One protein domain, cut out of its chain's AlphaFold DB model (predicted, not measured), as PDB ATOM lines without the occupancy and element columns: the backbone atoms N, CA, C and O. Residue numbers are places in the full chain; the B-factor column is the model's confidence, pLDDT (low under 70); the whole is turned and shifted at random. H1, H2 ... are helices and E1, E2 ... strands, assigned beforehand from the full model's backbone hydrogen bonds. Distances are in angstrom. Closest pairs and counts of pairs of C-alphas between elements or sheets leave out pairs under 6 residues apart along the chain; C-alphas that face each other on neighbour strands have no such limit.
ATOM      1  N   ALA A  58      12.168  -8.878 -18.272       85.06
ATOM      2  CA  ALA A  58      11.098  -9.874 -18.250       85.06
ATOM      3  C   ALA A  58       9.690  -9.253 -18.257       85.06
ATOM      4  O   ALA A  58       8.742  -9.898 -18.702       85.06
ATOM      5  N   ALA A  59       9.547  -8.006 -17.797       85.69
ATOM      6  CA  ALA A  59       8.290  -7.262 -17.866       85.69
ATOM      7  C   ALA A  59       8.018  -6.687 -19.269       85.69
ATOM      8  O   ALA A  59       6.874  -6.386 -19.607       85.69
ATOM      9  N   HIS A  60       9.065  -6.541 -20.087       85.56
ATOM     10  CA  HIS A  60       9.019  -5.813 -21.355       85.56
ATOM     11  C   HIS A  60       9.196  -6.704 -22.587       85.56
ATOM     12  O   HIS A  60       8.701  -6.370 -23.667       85.56
ATOM     13  N   LEU A  61       9.892  -7.832 -22.442       88.06
ATOM     14  CA  LEU A  61      10.302  -8.701 -23.538       88.06
ATOM     15  C   LEU A  61       9.910 -10.153 -23.276       88.06
ATOM     16  O   LEU A  61      10.054 -10.668 -22.170       88.06
ATOM     17  N   VAL A  62       9.504 -10.837 -24.341       87.25
ATOM     18  CA  VAL A  62       9.277 -12.286 -24.340       87.25
ATOM     19  C   VAL A  62      10.160 -12.913 -25.407       87.25
ATOM     20  O   VAL A  62      10.106 -12.517 -26.570       87.25
ATOM     21  N   ALA A  63      10.984 -13.879 -25.008       88.56
ATOM     22  CA  ALA A  63      11.837 -14.625 -25.923       88.56
ATOM     23  C   ALA A  63      11.169 -15.924 -26.370       88.56
ATOM     24  O   ALA A  63      10.553 -16.623 -25.569       88.56
ATOM     25  N   ASP A  64      11.354 -16.254 -27.642       88.62
ATOM     26  CA  ASP A  64      10.988 -17.539 -28.231       88.62
ATOM     27  C   ASP A  64      12.022 -17.911 -29.311       88.62
ATOM     28  O   ASP A  64      13.008 -17.195 -29.524       88.62
ATOM     29  N   TRP A  65      11.835 -19.027 -30.004       88.75
ATOM     30  CA  TRP A  65      12.662 -19.434 -31.134       88.75
ATOM     31  C   TRP A  65      11.816 -19.716 -32.372       88.75
ATOM     32  O   TRP A  65      10.664 -20.124 -32.300       88.75
ATOM     33  N   GLU A  66      12.401 -19.484 -33.544       86.50
ATOM     34  CA  GLU A  66      11.709 -19.684 -34.821       86.50
ATOM     35  C   GLU A  66      12.297 -20.831 -35.643       86.50
ATOM     36  O   GLU A  66      11.574 -21.556 -36.321       86.50
ATOM     37  N   LEU A  67      13.622 -20.980 -35.627       85.75
ATOM     38  CA  LEU A  67      14.321 -21.918 -36.498       85.75
ATOM     39  C   LEU A  67      15.596 -22.418 -35.835       85.75
ATOM     40  O   LEU A  67      16.356 -21.627 -35.286       85.75
ATOM     41  N   VAL A  68      15.885 -23.705 -35.994       87.12
ATOM     42  CA  VAL A  68      17.203 -24.283 -35.722       87.12
ATOM     43  C   VAL A  68      17.793 -24.761 -37.040       87.12
ATOM     44  O   VAL A  68      17.113 -25.389 -37.849       87.12
ATOM     45  N   SER A  69      19.056 -24.433 -37.282       85.56
ATOM     46  CA  SER A  69      19.774 -24.826 -38.492       85.56
ATOM     47  C   SER A  69      21.184 -25.276 -38.146       85.56
ATOM     48  O   SER A  69      21.812 -24.718 -37.252       85.56
ATOM     49  N   VAL A  70      21.688 -26.277 -38.859       83.44
ATOM     50  CA  VAL A  70      23.076 -26.732 -38.751       83.44
ATOM     51  C   VAL A  70      23.747 -26.453 -40.086       83.44
ATOM     52  O   VAL A  70      23.199 -26.764 -41.143       83.44
ATOM     53  N   SER A  71      24.916 -25.824 -40.047       82.00
ATOM     54  CA  SER A  71      25.677 -25.475 -41.240       82.00
ATOM     55  C   SER A  71      27.125 -25.935 -41.116       82.00
ATOM     56  O   SER A  71      27.704 -25.916 -40.032       82.00
ATOM     57  N   MET A  72      27.710 -26.338 -42.244       80.25
ATOM     58  CA  MET A  72      29.131 -26.644 -42.369       80.25
ATOM     59  C   MET A  72      29.770 -25.600 -43.285       80.25
ATOM     60  O   MET A  72      29.380 -25.465 -44.444       80.25
ATOM     61  N   THR A  73      30.757 -24.871 -42.772       78.50
ATOM     62  CA  THR A  73      31.497 -23.852 -43.522       78.50
ATOM     63  C   THR A  73      32.964 -24.250 -43.646       78.50
ATOM     64  O   THR A  73      33.603 -24.592 -42.656       78.50
ATOM     65  N   SER A  74      33.525 -24.154 -44.852       76.19
ATOM     66  CA  SER A  74      34.962 -24.325 -45.100       76.19
ATOM     67  C   SER A  74      35.551 -23.007 -45.586       76.19
ATOM     68  O   SER A  74      35.054 -22.425 -46.550       76.19
ATOM     69  N   GLN A  75      36.616 -22.533 -44.935       77.12
ATOM     70  CA  GLN A  75      37.322 -21.313 -45.330       77.12
ATOM     71  C   GLN A  75      38.678 -21.658 -45.946       77.12
ATOM     72  O   GLN A  75      39.522 -22.292 -45.315       77.12
ATOM     73  N   ILE A  76      38.897 -21.204 -47.180       78.12
ATOM     74  CA  ILE A  76      40.167 -21.352 -47.894       78.12
ATOM     75  C   ILE A  76      40.691 -19.949 -48.187       78.12
ATOM     76  O   ILE A  76      39.988 -19.124 -48.770       78.12
ATOM     77  N   TYR A  77      41.927 -19.671 -47.777       77.38
ATOM     78  CA  TYR A  77      42.577 -18.386 -48.017       77.38
ATOM     79  C   TYR A  77      43.340 -18.405 -49.340       77.38
ATOM     80  O   TYR A  77      43.873 -19.438 -49.742       77.38
ATOM     81  N   ALA A  88      41.659 -23.924 -42.445       70.56
ATOM     82  CA  ALA A  88      40.916 -24.631 -41.418       70.56
ATOM     83  C   ALA A  88      40.080 -25.734 -42.088       70.56
ATOM     84  O   ALA A  88      39.545 -25.541 -43.183       70.56
ATOM     85  N   GLY A  89      39.980 -26.896 -41.435       71.62
ATOM     86  CA  GLY A  89      39.034 -27.939 -41.833       71.62
ATOM     87  C   GLY A  89      37.577 -27.449 -41.771       71.62
ATOM     88  O   GLY A  89      37.327 -26.315 -41.352       71.62
ATOM     89  N   PRO A  90      36.603 -28.283 -42.174       77.12
ATOM     90  CA  PRO A  90      35.194 -27.916 -42.104       77.12
ATOM     91  C   PRO A  90      34.809 -27.524 -40.672       77.12
ATOM     92  O   PRO A  90      35.048 -28.270 -39.723       77.12
ATOM     93  N   GLN A  91      34.213 -26.345 -40.528       76.88
ATOM     94  CA  GLN A  91      33.695 -25.829 -39.269       76.88
ATOM     95  C   GLN A  91      32.187 -26.013 -39.250       76.88
ATOM     96  O   GLN A  91      31.481 -25.493 -40.116       76.88
ATOM     97  N   TRP A  92      31.702 -26.751 -38.260       81.69
ATOM     98  CA  TRP A  92      30.279 -26.946 -38.058       81.69
ATOM     99  C   TRP A  92      29.755 -25.935 -37.041       81.69
ATOM    100  O   TRP A  92      30.378 -25.668 -36.011       81.69
ATOM    101  N   SER A  93      28.601 -25.353 -37.337       83.81
ATOM    102  CA  SER A  93      27.882 -24.477 -36.419       83.81
ATOM    103  C   SER A  93      26.408 -24.840 -36.405       83.81
ATOM    104  O   SER A  93      25.811 -25.135 -37.443       83.81
ATOM    105  N   MET A  94      25.819 -24.798 -35.218       88.25
ATOM    106  CA  MET A  94      24.375 -24.789 -35.054       88.25
ATOM    107  C   MET A  94      23.945 -23.352 -34.783       88.25
ATOM    108  O   MET A  94      24.517 -22.672 -33.936       88.25
ATOM    109  N   SER A  95      22.948 -22.885 -35.519       88.69
ATOM    110  CA  SER A  95      22.340 -21.577 -35.340       88.69
ATOM    111  C   SER A  95      20.893 -21.756 -34.911       88.69
ATOM    112  O   SER A  95      20.087 -22.319 -35.658       88.69
ATOM    113  N   VAL A  96      20.571 -21.264 -33.719       90.19
ATOM    114  CA  VAL A  96      19.195 -21.124 -33.238       90.19
ATOM    115  C   VAL A  96      18.774 -19.684 -33.508       90.19
ATOM    116  O   VAL A  96      19.439 -18.747 -33.082       90.19
ATOM    117  N   THR A  97      17.692 -19.479 -34.248       90.94
ATOM    118  CA  THR A  97      17.113 -18.151 -34.468       90.94
ATOM    119  C   THR A  97      16.167 -17.852 -33.320       90.94
ATOM    120  O   THR A  97      15.029 -18.322 -33.322       90.94
ATOM    121  N   GLY A  98      16.651 -17.085 -32.346       88.06
ATOM    122  CA  GLY A  98      15.820 -16.512 -31.298       88.06
ATOM    123  C   GLY A  98      14.967 -15.369 -31.843       88.06
ATOM    124  O   GLY A  98      15.390 -14.647 -32.750       88.06
ATOM    125  N   VAL A  99      13.775 -15.189 -31.292       88.50
ATOM    126  CA  VAL A  99      12.893 -14.049 -31.551       88.50
ATOM    127  C   VAL A  99      12.552 -13.365 -30.235       88.50
ATOM    128  O   VAL A  99      12.375 -14.032 -29.220       88.50
ATOM    129  N   LEU A 100      12.474 -12.035 -30.252       87.31
ATOM    130  CA  LEU A 100      12.020 -11.244 -29.109       87.31
ATOM    131  C   LEU A 100      10.730 -10.504 -29.466       87.31
ATOM    132  O   LEU A 100      10.733  -9.640 -30.349       87.31
ATOM    133  N   ASP A 101       9.640 -10.815 -28.771       85.06
ATOM    134  CA  ASP A 101       8.444  -9.979 -28.795       85.06
ATOM    135  C   ASP A 101       8.551  -8.867 -27.756       85.06
ATOM    136  O   ASP A 101       9.094  -9.060 -26.666       85.06
ATOM    137  N   ILE A 102       8.026  -7.699 -28.109       85.50
ATOM    138  CA  ILE A 102       8.033  -6.525 -27.242       85.50
ATOM    139  C   ILE A 102       6.633  -6.371 -26.682       85.50
ATOM    140  O   ILE A 102       5.716  -5.954 -27.388       85.50
ATOM    141  N   VAL A 103       6.482  -6.719 -25.411       83.44
ATOM    142  CA  VAL A 103       5.217  -6.591 -24.684       83.44
ATOM    143  C   VAL A 103       5.002  -5.141 -24.263       83.44
ATOM    144  O   VAL A 103       3.892  -4.623 -24.365       83.44
ATOM    145  N   ASP A 104       6.079  -4.474 -23.855       81.75
ATOM    146  CA  ASP A 104       6.091  -3.050 -23.549       81.75
ATOM    147  C   ASP A 104       7.433  -2.442 -23.980       81.75
ATOM    148  O   ASP A 104       8.497  -2.892 -23.563       81.75
ATOM    149  N   SER A 105       7.387  -1.416 -24.830       80.62
ATOM    150  CA  SER A 105       8.580  -0.716 -25.314       80.62
ATOM    151  C   SER A 105       9.038   0.429 -24.410       80.62
ATOM    152  O   SER A 105       9.990   1.121 -24.767       80.62
ATOM    153  N   ASN A 106       8.358   0.691 -23.291       84.19
ATOM    154  CA  ASN A 106       8.720   1.777 -22.385       84.19
ATOM    155  C   ASN A 106      10.175   1.642 -21.926       84.19
ATOM    156  O   ASN A 106      10.607   0.584 -21.475       84.19
ATOM    157  N   GLY A 107      10.939   2.722 -22.088       86.19
ATOM    158  CA  GLY A 107      12.359   2.792 -21.745       86.19
ATOM    159  C   GLY A 107      13.305   2.093 -22.727       86.19
ATOM    160  O   GLY A 107      14.455   2.505 -22.826       86.19
ATOM    161  N   LEU A 108      12.865   1.101 -23.507       89.88
ATOM    162  CA  LEU A 108      13.735   0.399 -24.452       89.88
ATOM    163  C   LEU A 108      14.089   1.289 -25.649       89.88
ATOM    164  O   LEU A 108      13.220   1.666 -26.427       89.88
ATOM    165  N   ILE A 109      15.378   1.562 -25.844       89.12
ATOM    166  CA  ILE A 109      15.887   2.363 -26.965       89.12
ATOM    167  C   ILE A 109      16.401   1.488 -28.103       89.12
ATOM    168  O   ILE A 109      16.214   1.800 -29.279       89.12
ATOM    169  N   GLY A 110      17.048   0.379 -27.759       89.44
ATOM    170  CA  GLY A 110      17.555  -0.578 -28.728       89.44
ATOM    171  C   GLY A 110      18.289  -1.732 -28.075       89.44
ATOM    172  O   GLY A 110      18.490  -1.763 -26.865       89.44
ATOM    173  N   TRP A 111      18.724  -2.681 -28.887       89.56
ATOM    174  CA  TRP A 111      19.491  -3.845 -28.442       89.56
ATOM    175  C   TRP A 111      20.723  -4.043 -29.304       89.56
ATOM    176  O   TRP A 111      20.764  -3.647 -30.474       89.56
ATOM    177  N   ALA A 112      21.730  -4.681 -28.722       89.19
ATOM    178  CA  ALA A 112      22.903  -5.113 -29.448       89.19
ATOM    179  C   ALA A 112      22.494  -5.997 -30.635       89.19
ATOM    180  O   ALA A 112      21.622  -6.858 -30.529       89.19
ATOM    181  N   THR A 113      23.152  -5.813 -31.776       84.00
ATOM    182  CA  THR A 113      22.893  -6.628 -32.976       84.00
ATOM    183  C   THR A 113      23.344  -8.081 -32.831       84.00
ATOM    184  O   THR A 113      22.992  -8.916 -33.662       84.00
ATOM    185  N   SER A 114      24.131  -8.379 -31.796       84.50
ATOM    186  CA  SER A 114      24.682  -9.703 -31.521       84.50
ATOM    187  C   SER A 114      24.570 -10.024 -30.026       84.50
ATOM    188  O   SER A 114      24.823  -9.135 -29.207       84.50
ATOM    189  N   PRO A 115      24.245 -11.276 -29.657       89.88
ATOM    190  CA  PRO A 115      24.326 -11.737 -28.272       89.88
ATOM    191  C   PRO A 115      25.753 -11.618 -27.720       89.88
ATOM    192  O   PRO A 115      26.714 -11.890 -28.442       89.88
ATOM    193  N   SER A 116      25.887 -11.256 -26.442       90.00
ATOM    194  CA  SER A 116      27.167 -11.234 -25.722       90.00
ATOM    195  C   SER A 116      27.626 -12.639 -25.328       90.00
ATOM    196  O   SER A 116      28.824 -12.928 -25.299       90.00
ATOM    197  N   SER A 117      26.674 -13.531 -25.051       93.25
ATOM    198  CA  SER A 117      26.931 -14.939 -24.753       93.25
ATOM    199  C   SER A 117      25.736 -15.815 -25.104       93.25
ATOM    200  O   SER A 117      24.599 -15.342 -25.106       93.25
ATOM    201  N   VAL A 118      26.003 -17.089 -25.387       94.62
ATOM    202  CA  VAL A 118      25.002 -18.138 -25.596       94.62
ATOM    203  C   VAL A 118      25.510 -19.421 -24.938       94.62
ATOM    204  O   VAL A 118      26.663 -19.796 -25.133       94.62
ATOM    205  N   THR A 119      24.672 -20.115 -24.172       95.19
ATOM    206  CA  THR A 119      24.995 -21.407 -23.553       95.19
ATOM    207  C   THR A 119      23.824 -22.370 -23.693       95.19
ATOM    208  O   THR A 119      22.691 -22.030 -23.374       95.19
ATOM    209  N   ALA A 120      24.098 -23.583 -24.162       94.44
ATOM    210  CA  ALA A 120      23.110 -24.633 -24.369       94.44
ATOM    211  C   ALA A 120      23.345 -25.820 -23.429       94.44
ATOM    212  O   ALA A 120      24.492 -26.205 -23.178       94.44
ATOM    213  N   TYR A 121      22.250 -26.417 -22.960       94.31
ATOM    214  CA  TYR A 121      22.231 -27.492 -21.972       94.31
ATOM    215  C   TYR A 121      21.468 -28.724 -22.483       94.31
ATOM    216  O   TYR A 121      20.479 -28.589 -23.206       94.31
ATOM    217  N   ASP A 122      21.918 -29.917 -22.089       92.31
ATOM    218  CA  ASP A 122      21.233 -31.194 -22.345       92.31
ATOM    219  C   ASP A 122      20.182 -31.547 -21.270       92.31
ATOM    220  O   ASP A 122      19.909 -30.770 -20.352       92.31
ATOM    221  N   GLN A 123      19.565 -32.729 -21.383       89.31
ATOM    222  CA  GLN A 123      18.571 -33.242 -20.428       89.31
ATOM    223  C   GLN A 123      19.072 -33.409 -18.992       89.31
ATOM    224  O   GLN A 123      18.269 -33.355 -18.062       89.31
ATOM    225  N   ASP A 124      20.381 -33.560 -18.806       91.25
ATOM    226  CA  ASP A 124      21.004 -33.720 -17.495       91.25
ATOM    227  C   ASP A 124      21.456 -32.366 -16.913       91.25
ATOM    228  O   ASP A 124      22.048 -32.303 -15.834       91.25
ATOM    229  N   GLY A 125      21.181 -31.262 -17.623       89.81
ATOM    230  CA  GLY A 125      21.589 -29.912 -17.244       89.81
ATOM    231  C   GLY A 125      23.076 -29.638 -17.478       89.81
ATOM    232  O   GLY A 125      23.618 -28.675 -16.931       89.81
ATOM    233  N   LYS A 126      23.759 -30.463 -18.277       92.69
ATOM    234  CA  LYS A 126      25.170 -30.279 -18.615       92.69
ATOM    235  C   LYS A 126      25.306 -29.374 -19.836       92.69
ATOM    236  O   LYS A 126      24.559 -29.479 -20.803       92.69
ATOM    237  N   VAL A 127      26.304 -28.490 -19.801       92.62
ATOM    238  CA  VAL A 127      26.635 -27.613 -20.931       92.62
ATOM    239  C   VAL A 127      27.146 -28.448 -22.107       92.62
ATOM    240  O   VAL A 127      28.156 -29.146 -21.980       92.62
ATOM    241  N   VAL A 128      26.473 -28.338 -23.254       91.25
ATOM    242  CA  VAL A 128      26.858 -29.011 -24.509       91.25
ATOM    243  C   VAL A 128      27.554 -28.079 -25.492       91.25
ATOM    244  O   VAL A 128      28.397 -28.518 -26.270       91.25
ATOM    245  N   ALA A 129      27.231 -26.789 -25.445       90.12
ATOM    246  CA  ALA A 129      27.865 -25.759 -26.252       90.12
ATOM    247  C   ALA A 129      27.782 -24.416 -25.527       90.12
ATOM    248  O   ALA A 129      26.797 -24.118 -24.855       90.12
ATOM    249  N   SER A 130      28.822 -23.601 -25.669       91.25
ATOM    250  CA  SER A 130      28.844 -22.238 -25.155       91.25
ATOM    251  C   SER A 130      29.677 -21.363 -26.081       91.25
ATOM    252  O   SER A 130      30.668 -21.819 -26.659       91.25
ATOM    253  N   SER A 131      29.256 -20.119 -26.248       90.19
ATOM    254  CA  SER A 131      29.971 -19.095 -26.988       90.19
ATOM    255  C   SER A 131      29.859 -17.763 -26.256       90.19
ATOM    256  O   SER A 131      28.836 -17.428 -25.660       90.19
ATOM    257  N   THR A 132      30.937 -16.993 -26.297       88.75
ATOM    258  CA  THR A 132      30.983 -15.617 -25.806       88.75
ATOM    259  C   THR A 132      31.533 -14.754 -26.923       88.75
ATOM    260  O   THR A 132      32.548 -15.106 -27.527       88.75
ATOM    261  N   SER A 133      30.875 -13.639 -27.219       82.00
ATOM    262  CA  SER A 133      31.407 -12.676 -28.175       82.00
ATOM    263  C   SER A 133      32.364 -11.731 -27.462       82.00
ATOM    264  O   SER A 133      32.017 -11.175 -26.416       82.00
ATOM    265  N   ASP A 134      33.526 -11.477 -28.055       71.62
ATOM    266  CA  ASP A 134      34.375 -10.387 -27.594       71.62
ATOM    267  C   ASP A 134      33.661  -9.045 -27.774       71.62
ATOM    268  O   ASP A 134      32.961  -8.805 -28.762       71.62
ATOM    269  N   SER A 135      33.856  -8.141 -26.814       66.25
ATOM    270  CA  SER A 135      33.262  -6.807 -26.887       66.25
ATOM    271  C   SER A 135      33.812  -6.076 -28.118       66.25
ATOM    272  O   SER A 135      35.002  -5.745 -28.164       66.25
ATOM    273  N   SER A 136      32.948  -5.774 -29.086       73.56
ATOM    274  CA  SER A 136      33.294  -4.932 -30.233       73.56
ATOM    275  C   SER A 136      33.838  -3.568 -29.779       73.56
ATOM    276  O   SER A 136      33.402  -3.011 -28.770       73.56
ATOM    277  N   LEU A 137      34.778  -3.002 -30.549       80.69
ATOM    278  CA  LEU A 137      35.257  -1.623 -30.353       80.69
ATOM    279  C   LEU A 137      34.126  -0.595 -30.498       80.69
ATOM    280  O   LEU A 137      34.198   0.483 -29.910       80.69
ATOM    281  N   VAL A 138      33.096  -0.945 -31.270       83.50
ATOM    282  CA  VAL A 138      31.879  -0.155 -31.450       83.50
ATOM    283  C   VAL A 138      30.683  -1.010 -31.060       83.50
ATOM    284  O   VAL A 138      30.450  -2.069 -31.649       83.50
ATOM    285  N   ARG A 139      29.919  -0.548 -30.078       85.44
ATOM    286  CA  ARG A 139      28.642  -1.129 -29.680       85.44
ATOM    287  C   ARG A 139      27.552  -0.526 -30.560       85.44
ATOM    288  O   ARG A 139      27.445   0.693 -30.662       85.44
ATOM    289  N   TRP A 140      26.792  -1.387 -31.226       86.62
ATOM    290  CA  TRP A 140      25.715  -0.998 -32.131       86.62
ATOM    291  C   TRP A 140      24.385  -1.418 -31.526       86.62
ATOM    292  O   TRP A 140      24.154  -2.616 -31.358       86.62
ATOM    293  N   TYR A 141      23.522  -0.450 -31.235       88.31
ATOM    294  CA  TYR A 141      22.168  -0.689 -30.755       88.31
ATOM    295  C   TYR A 141      21.176  -0.425 -31.871       88.31
ATOM    296  O   TYR A 141      21.034   0.702 -32.341       88.31
ATOM    297  N   GLN A 142      20.495  -1.474 -32.309       86.31
ATOM    298  CA  GLN A 142      19.424  -1.361 -33.282       86.31
ATOM    299  C   GLN A 142      18.122  -1.015 -32.560       86.31
ATOM    300  O   GLN A 142      17.759  -1.680 -31.590       86.31
ATOM    301  N   GLN A 143      17.417   0.006 -33.054       83.31
ATOM    302  CA  GLN A 143      16.077   0.320 -32.569       83.31
ATOM    303  C   GLN A 143      15.118  -0.852 -32.825       83.31
ATOM    304  O   GLN A 143      15.232  -1.527 -33.862       83.31
ATOM    305  N   PRO A 144      14.142  -1.074 -31.932       79.75
ATOM    306  CA  PRO A 144      13.077  -2.029 -32.162       79.75
ATOM    307  C   PRO A 144      12.402  -1.848 -33.517       79.75
ATOM    308  O   PRO A 144      11.933  -0.761 -33.857       79.75
ATOM    309  N   ARG A 145      12.283  -2.931 -34.295       71.56
ATOM    310  CA  ARG A 145      11.615  -2.848 -35.604       71.56
ATOM    311  C   ARG A 145      10.113  -2.586 -35.492       71.56
ATOM    312  O   ARG A 145       9.495  -2.237 -36.489       71.56
ATOM    313  N   SER A 146       9.529  -2.709 -34.301       59.06
ATOM    314  CA  SER A 146       8.141  -2.324 -34.029       59.06
ATOM    315  C   SER A 146       7.875  -0.835 -34.265       59.06
ATOM    316  O   SER A 146       6.763  -0.468 -34.634       59.06
ATOM    317  N   TRP A 147       8.883   0.029 -34.118       61.84
ATOM    318  CA  TRP A 147       8.719   1.481 -34.220       61.84
ATOM    319  C   TRP A 147       8.465   1.996 -35.637       61.84
ATOM    320  O   TRP A 147       8.081   3.151 -35.803       61.84
ATOM    321  N   SER A 148       8.666   1.161 -36.656       61.34
ATOM    322  CA  SER A 148       8.462   1.521 -38.061       61.34
ATOM    323  C   SER A 148       7.239   0.854 -38.697       61.34
ATOM    324  O   SER A 148       7.051   0.956 -39.910       61.34
ATOM    325  N   LEU A 149       6.397   0.174 -37.910       60.34
ATOM    326  CA  LEU A 149       5.275  -0.602 -38.438       60.34
ATOM    327  C   LEU A 149       3.918   0.079 -38.247       60.34
ATOM    328  O   LEU A 149       3.671   0.720 -37.226       60.34
ATOM    329  N   PRO A 150       2.974  -0.158 -39.174       56.28
ATOM    330  CA  PRO A 150       1.564   0.097 -38.930       56.28
ATOM    331  C   PRO A 150       1.034  -0.768 -37.778       56.28
ATOM    332  O   PRO A 150       1.386  -1.943 -37.661       56.28
ATOM    333  N   ALA A 151       0.081  -0.230 -37.013       55.47
ATOM    334  CA  ALA A 151      -0.589  -0.917 -35.902       55.47
ATOM    335  C   ALA A 151      -1.307  -2.235 -36.285       55.47
ATOM    336  O   ALA A 151      -1.730  -2.985 -35.415       55.47
ATOM    337  N   SER A 152      -1.459  -2.532 -37.580       59.81
ATOM    338  CA  SER A 152      -2.116  -3.740 -38.091       59.81
ATOM    339  C   SER A 152      -1.212  -4.979 -38.159       59.81
ATOM    340  O   SER A 152      -1.665  -6.021 -38.632       59.81
ATOM    341  N   PHE A 153       0.066  -4.887 -37.776       58.53
ATOM    342  CA  PHE A 153       0.974  -6.036 -37.815       58.53
ATOM    343  C   PHE A 153       0.731  -6.989 -36.628       58.53
ATOM    344  O   PHE A 153       0.778  -6.550 -35.484       58.53
ATOM    345  N   PRO A 154       0.498  -8.295 -36.873       56.12
ATOM    346  CA  PRO A 154      -0.024  -9.217 -35.860       56.12
ATOM    347  C   PRO A 154       0.980  -9.644 -34.774       56.12
ATOM    348  O   PRO A 154       0.553 -10.149 -33.744       56.12
ATOM    349  N   SER A 155       2.289  -9.475 -34.983       62.16
ATOM    350  CA  SER A 155       3.311  -9.629 -33.934       62.16
ATOM    351  C   SER A 155       4.627  -8.993 -34.379       62.16
ATOM    352  O   SER A 155       5.020  -9.103 -35.548       62.16
ATOM    353  N   THR A 156       5.318  -8.343 -33.442       64.62
ATOM    354  CA  THR A 156       6.633  -7.735 -33.684       64.62
ATOM    355  C   THR A 156       7.775  -8.745 -33.564       64.62
ATOM    356  O   THR A 156       8.848  -8.511 -34.121       64.62
ATOM    357  N   ALA A 157       7.521  -9.907 -32.950       59.91
ATOM    358  CA  ALA A 157       8.503 -10.962 -32.698       59.91
ATOM    359  C   ALA A 157       9.283 -11.384 -33.951       59.91
ATOM    360  O   ALA A 157      10.509 -11.477 -33.937       59.91
ATOM    361  N   ARG A 158       8.594 -11.550 -35.090       60.31
ATOM    362  CA  ARG A 158       9.217 -11.972 -36.364       60.31
ATOM    363  C   ARG A 158      10.222 -10.969 -36.932       60.31
ATOM    364  O   ARG A 158      10.938 -11.283 -37.882       60.31
ATOM    365  N   LEU A 159      10.252  -9.753 -36.402       70.06
ATOM    366  CA  LEU A 159      11.109  -8.681 -36.893       70.06
ATOM    367  C   LEU A 159      12.365  -8.512 -36.039       70.06
ATOM    368  O   LEU A 159      13.352  -7.966 -36.535       70.06
ATOM    369  N   ASN A 160      12.366  -9.051 -34.820       82.56
ATOM    370  CA  ASN A 160      13.477  -8.973 -33.878       82.56
ATOM    371  C   ASN A 160      14.120 -10.359 -33.744       82.56
ATOM    372  O   ASN A 160      13.997 -11.035 -32.725       82.56
ATOM    373  N   ARG A 161      14.747 -10.800 -34.838       86.06
ATOM    374  CA  ARG A 161      15.419 -12.099 -34.938       86.06
ATOM    375  C   ARG A 161      16.887 -11.979 -34.567       86.06
ATOM    376  O   ARG A 161      17.585 -11.121 -35.111       86.06
ATOM    377  N   PHE A 162      17.360 -12.906 -33.746       87.62
ATOM    378  CA  PHE A 162      18.742 -12.972 -33.297       87.62
ATOM    379  C   PHE A 162      19.334 -14.344 -33.612       87.62
ATOM    380  O   PHE A 162      18.843 -15.353 -33.104       87.62
ATOM    381  N   PRO A 163      20.377 -14.410 -34.455       88.56
ATOM    382  CA  PRO A 163      21.089 -15.656 -34.677       88.56
ATOM    383  C   PRO A 163      21.952 -15.973 -33.451       88.56
ATOM    384  O   PRO A 163      22.855 -15.214 -33.093       88.56
ATOM    385  N   LEU A 164      21.690 -17.110 -32.821       91.06
ATOM    386  CA  LEU A 164      22.458 -17.634 -31.701       91.06
ATOM    387  C   LEU A 164      23.379 -18.723 -32.232       91.06
ATOM    388  O   LEU A 164      22.934 -19.822 -32.566       91.06
ATOM    389  N   SER A 165      24.664 -18.405 -32.335       89.06
ATOM    390  CA  SER A 165      25.654 -19.350 -32.838       89.06
ATOM    391  C   SER A 165      26.190 -20.216 -31.703       89.06
ATOM    392  O   SER A 165      26.806 -19.719 -30.753       89.06
ATOM    393  N   LEU A 166      25.976 -21.520 -31.828       88.75
ATOM    394  CA  LEU A 166      26.515 -22.551 -30.959       88.75
ATOM    395  C   LEU A 166      27.579 -23.327 -31.748       88.75
ATOM    396  O   LEU A 166      27.270 -23.888 -32.806       88.75
ATOM    397  N   PRO A 167      28.840 -23.360 -31.281       85.62
ATOM    398  CA  PRO A 167      29.858 -24.175 -31.924       85.62
ATOM    399  C   PRO A 167      29.457 -25.642 -31.796       85.62
ATOM    400  O   PRO A 167      29.126 -26.091 -30.694       85.62
ATOM    401  N   VAL A 168      29.497 -26.384 -32.906       82.94
ATOM    402  CA  VAL A 168      29.243 -27.824 -32.868       82.94
ATOM    403  C   VAL A 168      30.408 -28.629 -33.424       82.94
ATOM    404  O   VAL A 168      31.070 -28.229 -34.378       82.94
ATOM    405  N   GLY A 169      30.705 -29.749 -32.770       79.38
ATOM    406  CA  GLY A 169      31.731 -30.685 -33.214       79.38
ATOM    407  C   GLY A 169      31.129 -31.713 -34.174       79.38
ATOM    408  O   GLY A 169      30.066 -32.242 -33.861       79.38
ATOM    409  N   PRO A 170      31.793 -32.052 -35.294       70.12
ATOM    410  CA  PRO A 170      31.283 -33.058 -36.233       70.12
ATOM    411  C   PRO A 170      31.114 -34.446 -35.602       70.12
ATOM    412  O   PRO A 170      30.220 -35.189 -35.983       70.12
ATOM    413  N   ASP A 171      31.956 -34.780 -34.623       76.12
ATOM    414  CA  ASP A 171      31.938 -36.078 -33.937       76.12
ATOM    415  C   ASP A 171      31.213 -36.020 -32.581       76.12
ATOM    416  O   ASP A 171      31.192 -36.999 -31.827       76.12
ATOM    417  N   ALA A 172      30.657 -34.857 -32.222       74.88
ATOM    418  CA  ALA A 172      29.963 -34.684 -30.958       74.88
ATOM    419  C   ALA A 172      28.551 -35.277 -31.052       74.88
ATOM    420  O   ALA A 172      27.798 -35.016 -31.986       74.88
ATOM    421  N   LYS A 173      28.181 -36.076 -30.048       78.81
ATOM    422  CA  LYS A 173      26.800 -36.527 -29.883       78.81
ATOM    423  C   LYS A 173      26.003 -35.406 -29.234       78.81
ATOM    424  O   LYS A 173      26.293 -35.041 -28.095       78.81
ATOM    425  N   TYR A 174      25.022 -34.886 -29.958       81.56
ATOM    426  CA  TYR A 174      24.076 -33.913 -29.431       81.56
ATOM    427  C   TYR A 174      22.828 -34.620 -28.893       81.56
ATOM    428  O   TYR A 174      22.473 -35.687 -29.402       81.56
ATOM    429  N   PRO A 175      22.186 -34.072 -27.848       85.50
ATOM    430  CA  PRO A 175      20.884 -34.562 -27.412       85.50
ATOM    431  C   PRO A 175      19.833 -34.275 -28.492       85.50
ATOM    432  O   PRO A 175      20.005 -33.350 -29.280       85.50
ATOM    433  N   GLU A 176      18.726 -35.019 -28.500       87.06
ATOM    434  CA  GLU A 176      17.591 -34.761 -29.409       87.06
ATOM    435  C   GLU A 176      16.953 -33.383 -29.155       87.06
ATOM    436  O   GLU A 176      16.405 -32.749 -30.055       87.06
ATOM    437  N   VAL A 177      17.041 -32.901 -27.913       89.75
ATOM    438  CA  VAL A 177      16.499 -31.617 -27.474       89.75
ATOM    439  C   VAL A 177      17.506 -30.940 -26.552       89.75
ATOM    440  O   VAL A 177      17.993 -31.538 -25.591       89.75
ATOM    441  N   LEU A 178      17.787 -29.665 -26.807       91.44
ATOM    442  CA  LEU A 178      18.413 -28.783 -25.829       91.44
ATOM    443  C   LEU A 178      17.327 -28.371 -24.838       91.44
ATOM    444  O   LEU A 178      16.392 -27.645 -25.187       91.44
ATOM    445  N   THR A 179      17.429 -28.827 -23.594       92.88
ATOM    446  CA  THR A 179      16.422 -28.492 -22.574       92.88
ATOM    447  C   THR A 179      16.398 -27.009 -22.274       92.88
ATOM    448  O   THR A 179      15.337 -26.468 -21.961       92.88
ATOM    449  N   LYS A 180      17.558 -26.359 -22.394       93.81
ATOM    450  CA  LYS A 180      17.732 -24.946 -22.116       93.81
ATOM    451  C   LYS A 180      18.771 -24.331 -23.047       93.81
ATOM    452  O   LYS A 180      19.864 -24.875 -23.204       93.81
ATOM    453  N   VAL A 181      18.453 -23.174 -23.616       93.81
ATOM    454  CA  VAL A 181      19.411 -22.294 -24.297       93.81
ATOM    455  C   VAL A 181      19.319 -20.924 -23.648       93.81
ATOM    456  O   VAL A 181      18.311 -20.239 -23.774       93.81
ATOM    457  N   GLU A 182      20.363 -20.536 -22.931       95.12
ATOM    458  CA  GLU A 182      20.477 -19.221 -22.312       95.12
ATOM    459  C   GLU A 182      21.280 -18.303 -23.225       95.12
ATOM    460  O   GLU A 182      22.308 -18.712 -23.768       95.12
ATOM    461  N   TRP A 183      20.856 -17.055 -23.377       93.88
ATOM    462  CA  TRP A 183      21.685 -16.037 -24.007       93.88
ATOM    463  C   TRP A 183      21.604 -14.715 -23.264       93.88
ATOM    464  O   TRP A 183      20.619 -14.414 -22.592       93.88
ATOM    465  N   ALA A 184      22.645 -13.907 -23.413       91.88
ATOM    466  CA  ALA A 184      22.677 -12.545 -22.907       91.88
ATOM    467  C   ALA A 184      22.935 -11.563 -24.047       91.88
ATOM    468  O   ALA A 184      23.579 -11.905 -25.042       91.88
ATOM    469  N   MET A 185      22.429 -10.341 -23.919       90.19
ATOM    470  CA  MET A 185      22.751  -9.247 -24.826       90.19
ATOM    471  C   MET A 185      22.611  -7.906 -24.121       90.19
ATOM    472  O   MET A 185      21.805  -7.761 -23.206       90.19
ATOM    473  N   ASN A 186      23.358  -6.907 -24.576       90.06
ATOM    474  CA  ASN A 186      23.172  -5.559 -24.060       90.06
ATOM    475  C   ASN A 186      21.938  -4.920 -24.694       90.06
ATOM    476  O   ASN A 186      21.746  -4.982 -25.912       90.06
ATOM    477  N   VAL A 187      21.142  -4.259 -23.869       91.31
ATOM    478  CA  VAL A 187      20.071  -3.351 -24.261       91.31
ATOM    479  C   VAL A 187      20.460  -1.930 -23.869       91.31
ATOM    480  O   VAL A 187      21.149  -1.708 -22.873       91.31
ATOM    481  N   LEU A 188      20.044  -0.973 -24.686       91.88
ATOM    482  CA  LEU A 188      20.131   0.446 -24.395       91.88
ATOM    483  C   LEU A 188      18.755   0.897 -23.921       91.88
ATOM    484  O   LEU A 188      17.760   0.691 -24.621       91.88
ATOM    485  N   VAL A 189      18.722   1.499 -22.741       92.94
ATOM    486  CA  VAL A 189      17.502   1.906 -22.047       92.94
ATOM    487  C   VAL A 189      17.593   3.391 -21.710       92.94
ATOM    488  O   VAL A 189      18.689   3.947 -21.639       92.94
ATOM    489  N   ALA A 190      16.448   4.040 -21.543       92.81
ATOM    490  CA  ALA A 190      16.309   5.410 -21.074       92.81
ATOM    491  C   ALA A 190      15.301   5.473 -19.924       92.81
ATOM    492  O   ALA A 190      14.244   4.843 -19.996       92.81
ATOM    493  N   ASP A 191      15.601   6.272 -18.901       90.12
ATOM    494  CA  ASP A 191      14.659   6.523 -17.803       90.12
ATOM    495  C   ASP A 191      13.529   7.473 -18.218       90.12
ATOM    496  O   ASP A 191      12.432   7.431 -17.660       90.12
ATOM    497  N   GLU A 325      22.660  -5.416 -19.339       89.88
ATOM    498  CA  GLU A 325      22.633  -6.783 -19.868       89.88
ATOM    499  C   GLU A 325      21.251  -7.404 -19.617       89.88
ATOM    500  O   GLU A 325      20.814  -7.532 -18.473       89.88
ATOM    501  N   ALA A 326      20.571  -7.808 -20.687       90.94
ATOM    502  CA  ALA A 326      19.352  -8.602 -20.640       90.94
ATOM    503  C   ALA A 326      19.685 -10.079 -20.884       90.94
ATOM    504  O   ALA A 326      20.488 -10.405 -21.764       90.94
ATOM    505  N   ARG A 327      19.065 -10.969 -20.105       93.06
ATOM    506  CA  ARG A 327      19.257 -12.422 -20.188       93.06
ATOM    507  C   ARG A 327      17.955 -13.103 -20.563       93.06
ATOM    508  O   ARG A 327      16.902 -12.765 -20.036       93.06
ATOM    509  N   PHE A 328      18.059 -14.075 -21.451       91.75
ATOM    510  CA  PHE A 328      16.931 -14.772 -22.043       91.75
ATOM    511  C   PHE A 328      17.162 -16.272 -21.964       91.75
ATOM    512  O   PHE A 328      18.303 -16.739 -22.005       91.75
ATOM    513  N   VAL A 329      16.069 -17.017 -21.852       92.12
ATOM    514  CA  VAL A 329      16.087 -18.471 -21.747       92.12
ATOM    515  C   VAL A 329      15.063 -19.035 -22.716       92.12
ATOM    516  O   VAL A 329      13.884 -18.703 -22.636       92.12
ATOM    517  N   LEU A 330      15.519 -19.905 -23.607       92.06
ATOM    518  CA  LEU A 330      14.665 -20.790 -24.385       92.06
ATOM    519  C   LEU A 330      14.653 -22.168 -23.744       92.06
ATOM    520  O   LEU A 330      15.671 -22.615 -23.210       92.06
ATOM    521  N   THR A 331      13.534 -22.869 -23.868       91.75
ATOM    522  CA  THR A 331      13.380 -24.242 -23.391       91.75
ATOM    523  C   THR A 331      12.923 -25.153 -24.523       91.75
ATOM    524  O   THR A 331      12.274 -24.708 -25.468       91.75
ATOM    525  N   GLY A 332      13.300 -26.432 -24.448       90.62
ATOM    526  CA  GLY A 332      12.808 -27.455 -25.375       90.62
ATOM    527  C   GLY A 332      13.187 -27.230 -26.845       90.62
ATOM    528  O   GLY A 332      12.373 -27.488 -27.728       90.62
ATOM    529  N   VAL A 333      14.400 -26.741 -27.124       91.50
ATOM    530  CA  VAL A 333      14.844 -26.445 -28.494       91.50
ATOM    531  C   VAL A 333      15.268 -27.749 -29.187       91.50
ATOM    532  O   VAL A 333      16.243 -28.365 -28.747       91.50
ATOM    533  N   PRO A 334      14.585 -28.197 -30.256       89.00
ATOM    534  CA  PRO A 334      14.922 -29.448 -30.924       89.00
ATOM    535  C   PRO A 334      16.267 -29.342 -31.646       89.00
ATOM    536  O   PRO A 334      16.578 -28.321 -32.268       89.00
ATOM    537  N   VAL A 335      17.052 -30.414 -31.598       87.25
ATOM    538  CA  VAL A 335      18.297 -30.533 -32.358       87.25
ATOM    539  C   VAL A 335      18.023 -31.363 -33.613       87.25
ATOM    540  O   VAL A 335      17.513 -32.476 -33.500       87.25
TER     541      VAL A 335
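This is residues 58 to 77, 88 to 191 and 325 to 335 of the 338 residues of an uncharacterized protein of Planctomycetes bacterium (UniProt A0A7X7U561). Two strongly twisted sheets lie partly face to face with their strands crossed: E1, E2 and E7 make one, and the part E5, E4, E8 and E9 of a branched sheet stands over it, the edges coming close where E1 meets E9 and where E7 meets E5. Beyond this sandwich, at the far end of E8, the branched sheet goes on through E3 and E6; the little helix H1 lies near that end, and residues 148 to 154 stick out. The printed part has 135 residues, with the named elements in the order E1, E2, E3, E4, E5, E6, H1, E7, E8, E9: one helix and nine strands, mostly strand by class. Both sheets are antiparallel, the smaller in the order E1, E2, E7. The whole is compact, with a radius of gyration of the C-alphas of 16.1 A, and spans 47 by 37 by 27 A.

Begin with E1, residues 61 to 73, whose antiparallel neighbour is E2, residues 91 to 102; look for N 64 and O 99, 2.9 A apart, and N 93 and O 71, also 2.9 A, both within hydrogen-bond range. E2 is the inner strand of its sheet, and its other antiparallel neighbour is the edge strand E7, residues 161 to 168, with N 164 and O 96 at 2.8 A. In the branched sheet, go to E8, residues 177 to 191, which has three neighbours. On one side of it lie E3, residues 108 to 112, beside residues 186 to 189, and E4, residues 117 to 121, beside residues 178 to 184; on the other side lies E9, residues 325 to 334, beside residues 177 to 186. Find N 112 and O 186 at 2.8 A, N 119 and O 182 at 2.8 A, and N 183 and O 328 at 2.9 A for these three pairs. E4 forms a hairpin with E5, residues 127 to 132, and N 118 and O 131 are 2.9 A apart. E6, residues 138 to 142, is the antiparallel neighbour of E3, with N 142 and O 111 at 2.9 A. Between the sheets, the closest C-alphas of E1 and E9 are those of Asp 64 and Leu 330, 6.2 A apart. The closest C-alphas of E5 and E7 are those of Ala 129 and Leu 166, 5.9 A apart. E2 and E8 are apart, while E2 and E9 are near each other. H1, residues 145 to 148, is on neither sheet; it is too short for a pair of O i and N i+4, and its one pair of O i and N i+3 is not within range.

Find C-alpha 61 at (10.302, -8.701, -23.538); from there E1 runs 32.8 A to C-alpha 73 and bends by 57 degrees at residue 70. E2 runs 34.3 A from C-alpha 91 to C-alpha 102. E3, E4, E5 and E6 measure 11.8 A, 13.7 A, 13.7 A and 12.6 A, H1 5.9 A and E7 21.0 A. Look next for C-alpha 177 at (16.499, -31.617, -27.474), where E8 begins; it covers 39.4 A and bends by 57 degrees at residue 188. E9 covers 26.4 A, bends by 59 degrees at residue 331, and ends at C-alpha 334 at (14.922, -29.448, -30.924).

The two C-alphas farthest apart are those of Asp 171 and Asp 191, at 48.7 A. Residues 78 to 87 are not printed, and C-alphas 77 and 88 are 9.2 A apart across that cut; residues 192 to 324 are not printed either, and C-alphas 191 and 325 are 15.6 A apart. Of the links that are printed whole, the one from H1 to E7, 12 residues, is long. The mean pLDDT of the printed part is 83.7, and the model's confidence is under 70 at residue 135 and at residues 146 to 158.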